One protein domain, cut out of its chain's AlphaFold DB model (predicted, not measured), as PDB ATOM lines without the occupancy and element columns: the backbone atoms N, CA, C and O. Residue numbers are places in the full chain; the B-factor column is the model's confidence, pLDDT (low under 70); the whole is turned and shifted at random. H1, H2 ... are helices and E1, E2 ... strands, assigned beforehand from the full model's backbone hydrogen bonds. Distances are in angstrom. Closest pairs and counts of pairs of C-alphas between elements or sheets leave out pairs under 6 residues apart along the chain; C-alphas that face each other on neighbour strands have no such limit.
ATOM      1  N   LEU A   3       9.133  10.750 -28.322       88.50
ATOM      2  CA  LEU A   3       8.539  12.081 -28.399       88.50
ATOM      3  C   LEU A   3       8.895  12.840 -27.120       88.50
ATOM      4  O   LEU A   3       8.414  12.520 -26.034       88.50
ATOM      5  N   ASN A   4       9.752  13.851 -27.258       89.94
ATOM      6  CA  ASN A   4      10.179  14.716 -26.161       89.94
ATOM      7  C   ASN A   4       9.360  16.006 -26.168       89.94
ATOM      8  O   ASN A   4       9.409  16.761 -27.139       89.94
ATOM      9  N   TYR A   5       8.653  16.296 -25.078       88.56
ATOM     10  CA  TYR A   5       7.932  17.555 -24.915       88.56
ATOM     11  C   TYR A   5       8.652  18.414 -23.878       88.56
ATOM     12  O   TYR A   5       8.286  18.460 -22.708       88.56
ATOM     13  N   PHE A   6       9.678  19.138 -24.327       90.62
ATOM     14  CA  PHE A   6      10.537  19.941 -23.448       90.62
ATOM     15  C   PHE A   6       9.771  20.933 -22.565       90.62
ATOM     16  O   PHE A   6      10.120  21.109 -21.407       90.62
ATOM     17  N   LYS A   7       8.689  21.533 -23.081       90.31
ATOM     18  CA  LYS A   7       7.847  22.476 -22.324       90.31
ATOM     19  C   LYS A   7       7.223  21.859 -21.064       90.31
ATOM     20  O   LYS A   7       6.945  22.583 -20.117       90.31
ATOM     21  N   TYR A   8       6.948  20.561 -21.092       88.31
ATOM     22  CA  TYR A   8       6.246  19.843 -20.029       88.31
ATOM     23  C   TYR A   8       7.163  18.843 -19.310       88.31
ATOM     24  O   TYR A   8       6.679  18.056 -18.504       88.31
ATOM     25  N   GLU A   9       8.467  18.862 -19.620       94.44
ATOM     26  CA  GLU A   9       9.489  17.995 -19.021       94.44
ATOM     27  C   GLU A   9       9.128  16.499 -19.044       94.44
ATOM     28  O   GLU A   9       9.458  15.741 -18.134       94.44
ATOM     29  N   ASN A  10       8.452  16.049 -20.106       89.69
ATOM     30  CA  ASN A  10       8.050  14.655 -20.265       89.69
ATOM     31  C   ASN A  10       8.523  14.050 -21.591       89.69
ATOM     32  O   ASN A  10       8.715  14.725 -22.608       89.69
ATOM     33  N   ASN A  11       8.668  12.728 -21.566       90.88
ATOM     34  CA  ASN A  11       9.049  11.902 -22.699       90.88
ATOM     35  C   ASN A  11       8.016  10.781 -22.880       90.88
ATOM     36  O   ASN A  11       7.543  10.198 -21.905       90.88
ATOM     37  N   LEU A  12       7.667  10.499 -24.132       88.62
ATOM     38  CA  LEU A  12       6.833   9.370 -24.520       88.62
ATOM     39  C   LEU A  12       7.648   8.441 -25.419       88.62
ATOM     40  O   LEU A  12       8.108   8.859 -26.481       88.62
ATOM     41  N   GLN A  13       7.776   7.182 -25.011       90.94
ATOM     42  CA  GLN A  13       8.418   6.129 -25.798       90.94
ATOM     43  C   GLN A  13       7.346   5.243 -26.416       90.94
ATOM     44  O   GLN A  13       6.440   4.766 -25.733       90.94
ATOM     45  N   VAL A  14       7.447   5.036 -27.724       90.31
ATOM     46  CA  VAL A  14       6.476   4.266 -28.499       90.31
ATOM     47  C   VAL A  14       7.170   3.097 -29.179       90.31
ATOM     48  O   VAL A  14       8.092   3.288 -29.981       90.31
ATOM     49  N   TYR A  15       6.662   1.899 -28.909       91.06
ATOM     50  CA  TYR A  15       7.093   0.647 -29.515       91.06
ATOM     51  C   TYR A  15       5.990   0.115 -30.427       91.06
ATOM     52  O   TYR A  15       4.807   0.229 -30.113       91.06
ATOM     53  N   TYR A  16       6.373  -0.457 -31.565       91.69
ATOM     54  CA  TYR A  16       5.447  -1.112 -32.483       91.69
ATOM     55  C   TYR A  16       6.095  -2.366 -33.067       91.69
ATOM     56  O   TYR A  16       7.319  -2.465 -33.156       91.69
ATOM     57  N   GLY A  17       5.263  -3.319 -33.470       89.62
ATOM     58  CA  GLY A  17       5.699  -4.573 -34.064       89.62
ATOM     59  C   GLY A  17       4.573  -5.241 -34.839       89.62
ATOM     60  O   GLY A  17       3.417  -4.827 -34.762       89.62
ATOM     61  N   ILE A  18       4.928  -6.272 -35.602       89.88
ATOM     62  CA  ILE A  18       3.981  -7.108 -36.342       89.88
ATOM     63  C   ILE A  18       3.911  -8.455 -35.625       89.88
ATOM     64  O   ILE A  18       4.938  -9.116 -35.448       89.88
ATOM     65  N   LEU A  19       2.710  -8.864 -35.215       91.44
ATOM     66  CA  LEU A  19       2.488 -10.184 -34.630       91.44
ATOM     67  C   LEU A  19       2.702 -11.263 -35.701       91.44
ATOM     68  O   LEU A  19       2.120 -11.196 -36.781       91.44
ATOM     69  N   LYS A  20       3.553 -12.253 -35.408       94.31
ATOM     70  CA  LYS A  20       3.853 -13.382 -36.318       94.31
ATOM     71  C   LYS A  20       2.968 -14.609 -36.082       94.31
ATOM     72  O   LYS A  20       2.964 -15.528 -36.890       94.31
ATOM     73  N   HIS A  21       2.287 -14.637 -34.949       95.69
ATOM     74  CA  HIS A  21       1.373 -15.677 -34.501       95.69
ATOM     75  C   HIS A  21       0.374 -15.031 -33.539       95.69
ATOM     76  O   HIS A  21       0.581 -13.893 -33.105       95.69
ATOM     77  N   GLU A  22      -0.703 -15.739 -33.217       95.06
ATOM     78  CA  GLU A  22      -1.640 -15.284 -32.193       95.06
ATOM     79  C   GLU A  22      -0.943 -15.212 -30.835       95.06
ATOM     80  O   GLU A  22      -0.244 -16.138 -30.423       95.06
ATOM     81  N   VAL A  23      -1.128 -14.093 -30.142       91.94
ATOM     82  CA  VAL A  23      -0.574 -13.854 -28.812       91.94
ATOM     83  C   VAL A  23      -1.731 -13.540 -27.881       91.94
ATOM     84  O   VAL A  23      -2.565 -12.690 -28.193       91.94
ATOM     85  N   ASN A  24      -1.771 -14.208 -26.730       93.00
ATOM     86  CA  ASN A  24      -2.705 -13.852 -25.674       93.00
ATOM     87  C   ASN A  24      -2.168 -12.622 -24.933       93.00
ATOM     88  O   ASN A  24      -1.172 -12.722 -24.214       93.00
ATOM     89  N   LEU A  25      -2.787 -11.460 -25.146       91.25
ATOM     90  CA  LEU A  25      -2.400 -10.239 -24.445       91.25
ATOM     91  C   LEU A  25      -2.976 -10.248 -23.030       91.25
ATOM     92  O   LEU A  25      -4.158 -10.521 -22.831       91.25
ATOM     93  N   VAL A  26      -2.133  -9.923 -22.054       91.56
ATOM     94  CA  VAL A  26      -2.505  -9.863 -20.640       91.56
ATOM     95  C   VAL A  26      -2.393  -8.416 -20.183       91.56
ATOM     96  O   VAL A  26      -1.368  -7.773 -20.406       91.56
ATOM     97  N   GLU A  27      -3.458  -7.893 -19.580       93.75
ATOM     98  CA  GLU A  27      -3.421  -6.574 -18.949       93.75
ATOM     99  C   GLU A  27      -2.442  -6.592 -17.769       93.75
ATOM    100  O   GLU A  27      -2.450  -7.516 -16.956       93.75
ATOM    101  N   GLU A  28      -1.606  -5.561 -17.665       91.25
ATOM    102  CA  GLU A  28      -0.679  -5.402 -16.544       91.25
ATOM    103  C   GLU A  28      -1.162  -4.273 -15.624       91.25
ATOM    104  O   GLU A  28      -2.184  -4.381 -14.951       91.25
ATOM    105  N   LYS A  29      -0.437  -3.149 -15.591       94.88
ATOM    106  CA  LYS A  29      -0.793  -1.979 -14.781       94.88
ATOM    107  C   LYS A  29      -1.929  -1.155 -15.392       94.88
ATOM    108  O   LYS A  29      -2.690  -0.531 -14.658       94.88
ATOM    109  N   ASN A  30      -2.003  -1.109 -16.721       90.81
ATOM    110  CA  ASN A  30      -2.982  -0.323 -17.466       90.81
ATOM    111  C   ASN A  30      -3.871  -1.256 -18.290       90.81
ATOM    112  O   ASN A  30      -3.406  -2.301 -18.748       90.81
ATOM    113  N   LYS A  31      -5.123  -0.840 -18.501       92.25
ATOM    114  CA  LYS A  31      -6.071  -1.552 -19.363       92.25
ATOM    115  C   LYS A  31      -5.561  -1.630 -20.797       92.25
ATOM    116  O   LYS A  31      -4.944  -0.681 -21.291       92.25
ATOM    117  N   LEU A  32      -5.848  -2.747 -21.455       91.88
ATOM    118  CA  LEU A  32      -5.578  -2.922 -22.875       91.88
ATOM    119  C   LEU A  32      -6.770  -2.413 -23.680       91.88
ATOM    120  O   LEU A  32      -7.876  -2.936 -23.580       91.88
ATOM    121  N   GLU A  33      -6.522  -1.407 -24.513       88.38
ATOM    122  CA  GLU A  33      -7.544  -0.796 -25.360       88.38
ATOM    123  C   GLU A  33      -7.303  -1.156 -26.827       88.38
ATOM    124  O   GLU A  33      -6.239  -0.880 -27.390       88.38
ATOM    125  N   TRP A  34      -8.314  -1.753 -27.460       88.75
ATOM    126  CA  TRP A  34      -8.312  -2.036 -28.891       88.75
ATOM    127  C   TRP A  34      -9.066  -0.940 -29.627       88.75
ATOM    128  O   TRP A  34     -10.262  -0.742 -29.421       88.75
ATOM    129  N   VAL A  35      -8.367  -0.234 -30.512       87.88
ATOM    130  CA  VAL A  35      -8.936   0.897 -31.248       87.88
ATOM    131  C   VAL A  35      -8.772   0.671 -32.744       87.88
ATOM    132  O   VAL A  35      -7.678   0.378 -33.231       87.88
ATOM    133  N   THR A  36      -9.865   0.833 -33.486       89.00
ATOM    134  CA  THR A  36      -9.837   0.826 -34.949       89.00
ATOM    135  C   THR A  36      -9.041   2.024 -35.456       89.00
ATOM    136  O   THR A  36      -9.254   3.154 -35.025       89.00
ATOM    137  N   ILE A  37      -8.140   1.803 -36.416       85.94
ATOM    138  CA  ILE A  37      -7.393   2.896 -37.050       85.94
ATOM    139  C   ILE A  37      -8.306   3.606 -38.055       85.94
ATOM    140  O   ILE A  37      -8.368   3.230 -39.226       85.94
ATOM    141  N   ASN A  38      -9.010   4.631 -37.585       88.12
ATOM    142  CA  ASN A  38      -9.909   5.485 -38.360       88.12
ATOM    143  C   ASN A  38      -9.808   6.953 -37.886       88.12
ATOM    144  O   ASN A  38      -8.918   7.305 -37.107       88.12
ATOM    145  N   ASP A  39     -10.718   7.803 -38.359       84.44
ATOM    146  CA  ASP A  39     -10.727   9.236 -38.041       84.44
ATOM    147  C   ASP A  39     -11.035   9.548 -36.566       84.44
ATOM    148  O   ASP A  39     -10.736  10.652 -36.116       84.44
ATOM    149  N   GLU A  40     -11.539   8.596 -35.766       84.06
ATOM    150  CA  GLU A  40     -11.713   8.809 -34.319       84.06
ATOM    151  C   GLU A  40     -10.382   9.080 -33.614       84.06
ATOM    152  O   GLU A  40     -10.361   9.746 -32.584       84.06
ATOM    153  N   LEU A  41      -9.255   8.622 -34.173       82.94
ATOM    154  CA  LEU A  41      -7.920   8.918 -33.641       82.94
ATOM    155  C   LEU A  41      -7.577  10.421 -33.669       82.94
ATOM    156  O   LEU A  41      -6.586  10.829 -33.063       82.94
ATOM    157  N   LEU A  42      -8.362  11.241 -34.378       80.56
ATOM    158  CA  LEU A  42      -8.241  12.701 -34.429       80.56
ATOM    159  C   LEU A  42      -9.051  13.409 -33.327       80.56
ATOM    160  O   LEU A  42      -8.922  14.625 -33.175       80.56
ATOM    161  N   ASP A  43      -9.890  12.688 -32.578       85.19
ATOM    162  CA  ASP A  43     -10.745  13.268 -31.544       85.19
ATOM    163  C   ASP A  43      -9.935  13.616 -30.286       85.19
ATOM    164  O   ASP A  43      -9.635  12.764 -29.451       85.19
ATOM    165  N   ASN A  44      -9.621  14.903 -30.130       82.75
ATOM    166  CA  ASN A  44      -8.883  15.428 -28.980       82.75
ATOM    167  C   ASN A  44      -9.675  15.390 -27.658       82.75
ATOM    168  O   ASN A  44      -9.081  15.588 -26.599       82.75
ATOM    169  N   SER A  45     -10.994  15.165 -27.694       85.69
ATOM    170  CA  SER A  45     -11.787  14.944 -26.480       85.69
ATOM    171  C   SER A  45     -11.616  13.525 -25.929       85.69
ATOM    172  O   SER A  45     -11.762  13.308 -24.727       85.69
ATOM    173  N   LYS A  46     -11.252  12.577 -26.801       83.62
ATOM    174  CA  LYS A  46     -11.046  11.158 -26.488       83.62
ATOM    175  C   LYS A  46      -9.567  10.811 -26.321       83.62
ATOM    176  O   LYS A  46      -9.199  10.110 -25.383       83.62
ATOM    177  N   PHE A  47      -8.713  11.310 -27.212       84.12
ATOM    178  CA  PHE A  47      -7.284  11.023 -27.228       84.12
ATOM    179  C   PHE A  47      -6.466  12.256 -26.855       84.12
ATOM    180  O   PHE A  47      -6.472  13.279 -27.540       84.12
ATOM    181  N   ALA A  48      -5.705  12.140 -25.767       71.62
ATOM    182  CA  ALA A  48      -4.766  13.173 -25.367       71.62
ATOM    183  C   ALA A  48      -3.607  13.286 -26.371       71.62
ATOM    184  O   ALA A  48      -3.160  12.304 -26.967       71.62
ATOM    185  N   GLY A  49      -3.067  14.498 -26.509       69.19
ATOM    186  CA  GLY A  49      -1.835  14.721 -27.258       69.19
ATOM    187  C   GLY A  49      -2.003  15.363 -28.630       69.19
ATOM    188  O   GLY A  49      -1.114  15.178 -29.443       69.19
ATOM    189  N   ASN A  50      -3.067  16.126 -28.899       76.25
ATOM    190  CA  ASN A  50      -3.116  17.086 -30.015       76.25
ATOM    191  C   ASN A  50      -2.569  16.513 -31.342       76.25
ATOM    192  O   ASN A  50      -1.575  17.007 -31.874       76.25
ATOM    193  N   TYR A  51      -3.183  15.429 -31.828       80.69
ATOM    194  CA  TYR A  51      -2.801  14.711 -33.058       80.69
ATOM    195  C   TYR A  51      -1.516  13.855 -33.016       80.69
ATOM    196  O   TYR A  51      -1.063  13.378 -34.060       80.69
ATOM    197  N   ASN A  52      -0.946  13.566 -31.843       83.88
ATOM    198  CA  ASN A  52       0.246  12.710 -31.755       83.88
ATOM    199  C   ASN A  52      -0.011  11.252 -32.165       83.88
ATOM    200  O   ASN A  52       0.789  10.697 -32.913       83.88
ATOM    201  N   ILE A  53      -1.124  10.635 -31.749       86.44
ATOM    202  CA  ILE A  53      -1.475   9.252 -32.138       86.44
ATOM    203  C   ILE A  53      -1.573   9.085 -33.668       86.44
ATOM    204  O   ILE A  53      -0.859   8.244 -34.222       86.44
ATOM    205  N   PRO A  54      -2.383   9.878 -34.395       85.94
ATOM    206  CA  PRO A  54      -2.477   9.751 -35.847       85.94
ATOM    207  C   PRO A  54      -1.141  10.063 -36.539       85.94
ATOM    208  O   PRO A  54      -0.801   9.416 -37.534       85.94
ATOM    209  N   HIS A  55      -0.334  10.983 -35.996       86.44
ATOM    210  CA  HIS A  55       1.021  11.234 -36.489       86.44
ATOM    211  C   HIS A  55       1.933  10.005 -36.336       86.44
ATOM    212  O   HIS A  55       2.549   9.588 -37.317       86.44
ATOM    213  N   ILE A  56       1.976   9.386 -35.153       89.38
ATOM    214  CA  ILE A  56       2.747   8.165 -34.865       89.38
ATOM    215  C   ILE A  56       2.364   7.041 -35.836       89.38
ATOM    216  O   ILE A  56       3.236   6.459 -36.483       89.38
ATOM    217  N   ILE A  57       1.064   6.773 -35.999       88.62
ATOM    218  CA  ILE A  57       0.568   5.737 -36.915       88.62
ATOM    219  C   ILE A  57       0.992   6.026 -38.359       88.62
ATOM    220  O   ILE A  57       1.391   5.110 -39.081       88.62
ATOM    221  N   ARG A  58       0.953   7.294 -38.793       88.56
ATOM    222  CA  ARG A  58       1.425   7.675 -40.129       88.56
ATOM    223  C   ARG A  58       2.913   7.382 -40.313       88.56
ATOM    224  O   ARG A  58       3.273   6.815 -41.339       88.56
ATOM    225  N   GLN A  59       3.751   7.711 -39.333       88.94
ATOM    226  CA  GLN A  59       5.189   7.430 -39.401       88.94
ATOM    227  C   GLN A  59       5.477   5.923 -39.452       88.94
ATOM    228  O   GLN A  59       6.291   5.488 -40.262       88.94
ATOM    229  N   ILE A  60       4.751   5.113 -38.673       90.12
ATOM    230  CA  ILE A  60       4.845   3.646 -38.733       90.12
ATOM    231  C   ILE A  60       4.478   3.137 -40.134       90.12
ATOM    232  O   ILE A  60       5.209   2.337 -40.711       90.12
ATOM    233  N   LYS A  61       3.383   3.629 -40.732       87.94
ATOM    234  CA  LYS A  61       2.976   3.248 -42.096       87.94
ATOM    235  C   LYS A  61       4.015   3.641 -43.151       87.94
ATOM    236  O   LYS A  61       4.252   2.865 -44.071       87.94
ATOM    237  N   VAL A  62       4.625   4.824 -43.029       88.31
ATOM    238  CA  VAL A  62       5.705   5.273 -43.926       88.31
ATOM    239  C   VAL A  62       6.919   4.355 -43.804       88.31
ATOM    240  O   VAL A  62       7.419   3.895 -44.826       88.31
ATOM    241  N   TYR A  63       7.339   4.029 -42.579       86.25
ATOM    242  CA  TYR A  63       8.431   3.085 -42.333       86.25
ATOM    243  C   TYR A  63       8.151   1.712 -42.956       86.25
ATOM    244  O   TYR A  63       8.963   1.200 -43.720       86.25
ATOM    245  N   LEU A  64       6.968   1.141 -42.702       86.44
ATOM    246  CA  LEU A  64       6.590  -0.168 -43.242       86.44
ATOM    247  C   LEU A  64       6.511  -0.173 -44.775       86.44
ATOM    248  O   LEU A  64       6.868  -1.169 -45.398       86.44
ATOM    249  N   LYS A  65       6.060   0.929 -45.390       85.62
ATOM    250  CA  LYS A  65       5.965   1.066 -46.851       85.62
ATOM    251  C   LYS A  65       7.334   1.198 -47.518       85.62
ATOM    252  O   LYS A  65       7.517   0.675 -48.614       85.62
ATOM    253  N   ASN A  66       8.263   1.906 -46.884       80.44
ATOM    254  CA  ASN A  66       9.581   2.189 -47.452       80.44
ATOM    255  C   ASN A  66      10.598   1.055 -47.214       80.44
ATOM    256  O   ASN A  66      11.706   1.124 -47.734       80.44
ATOM    257  N   GLY A  67      10.220   0.001 -46.484       61.25
ATOM    258  CA  GLY A  67      11.099  -1.123 -46.170       61.25
ATOM    259  C   GLY A  67      12.127  -0.802 -45.079       61.25
ATOM    260  O   GLY A  67      12.363   0.348 -44.712       61.25
TER     261      GLY A  67
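Overview. This is residues 3 to 67 of the 73 residues of the protein "NUDIX hydrolase" of Clostridium sp. CAG:273 (UniProt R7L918). What shape is this? A hairpin of two short strands, E1 and E2, leads through a wide loop, whose residues 18 to 36 stick out, to short helix H1, which packs on residues 53 to 54 of longer helix H2. What are its parts? The 65 printed residues hold E1, E2, H1 and H2 in that order, a mixed class with under half of the residues in named elements. The antiparallel sheet is E1 - E2. The whole is loose, radius of gyration of the C-alphas 14.1 A, spanning 40 by 34 by 24 A.

Along the chain. Where are the strands? E1, residues 3 to 5, 6.5 A long, begins at C-alpha 3 (8.539, 12.081, -28.399); E2, residues 10 to 13, is 10.2 A long. And the helices? H1, residues 39 to 42, is 5.6 A long; H2, residues 52 to 66, 21.1 A long, ends at C-alpha 66 (9.581, 2.189, -47.452).

Arrangement. How do E1 and E2 pair? This hairpin is antiparallel at 173 degrees, with N 3 and O 12 within hydrogen-bond range at 2.8 A. Do the helices touch? H1 touches H2 at residues 53 to 54 alone; the closest C-alphas, of Leu 41 and Pro 54, are 5.9 A apart. Every O i to N i+4 pair in H2 is within range; H1 is too short for one.

Size, cuts and confidence. How large is it? The farthest C-alphas, Lys 7 and His 21, are 40.6 A apart. Any cut? The printed part has no cut; E2 to H1 is a long link of 25 residues. Where is pLDDT under 70? At Gly 49 and Gly 67.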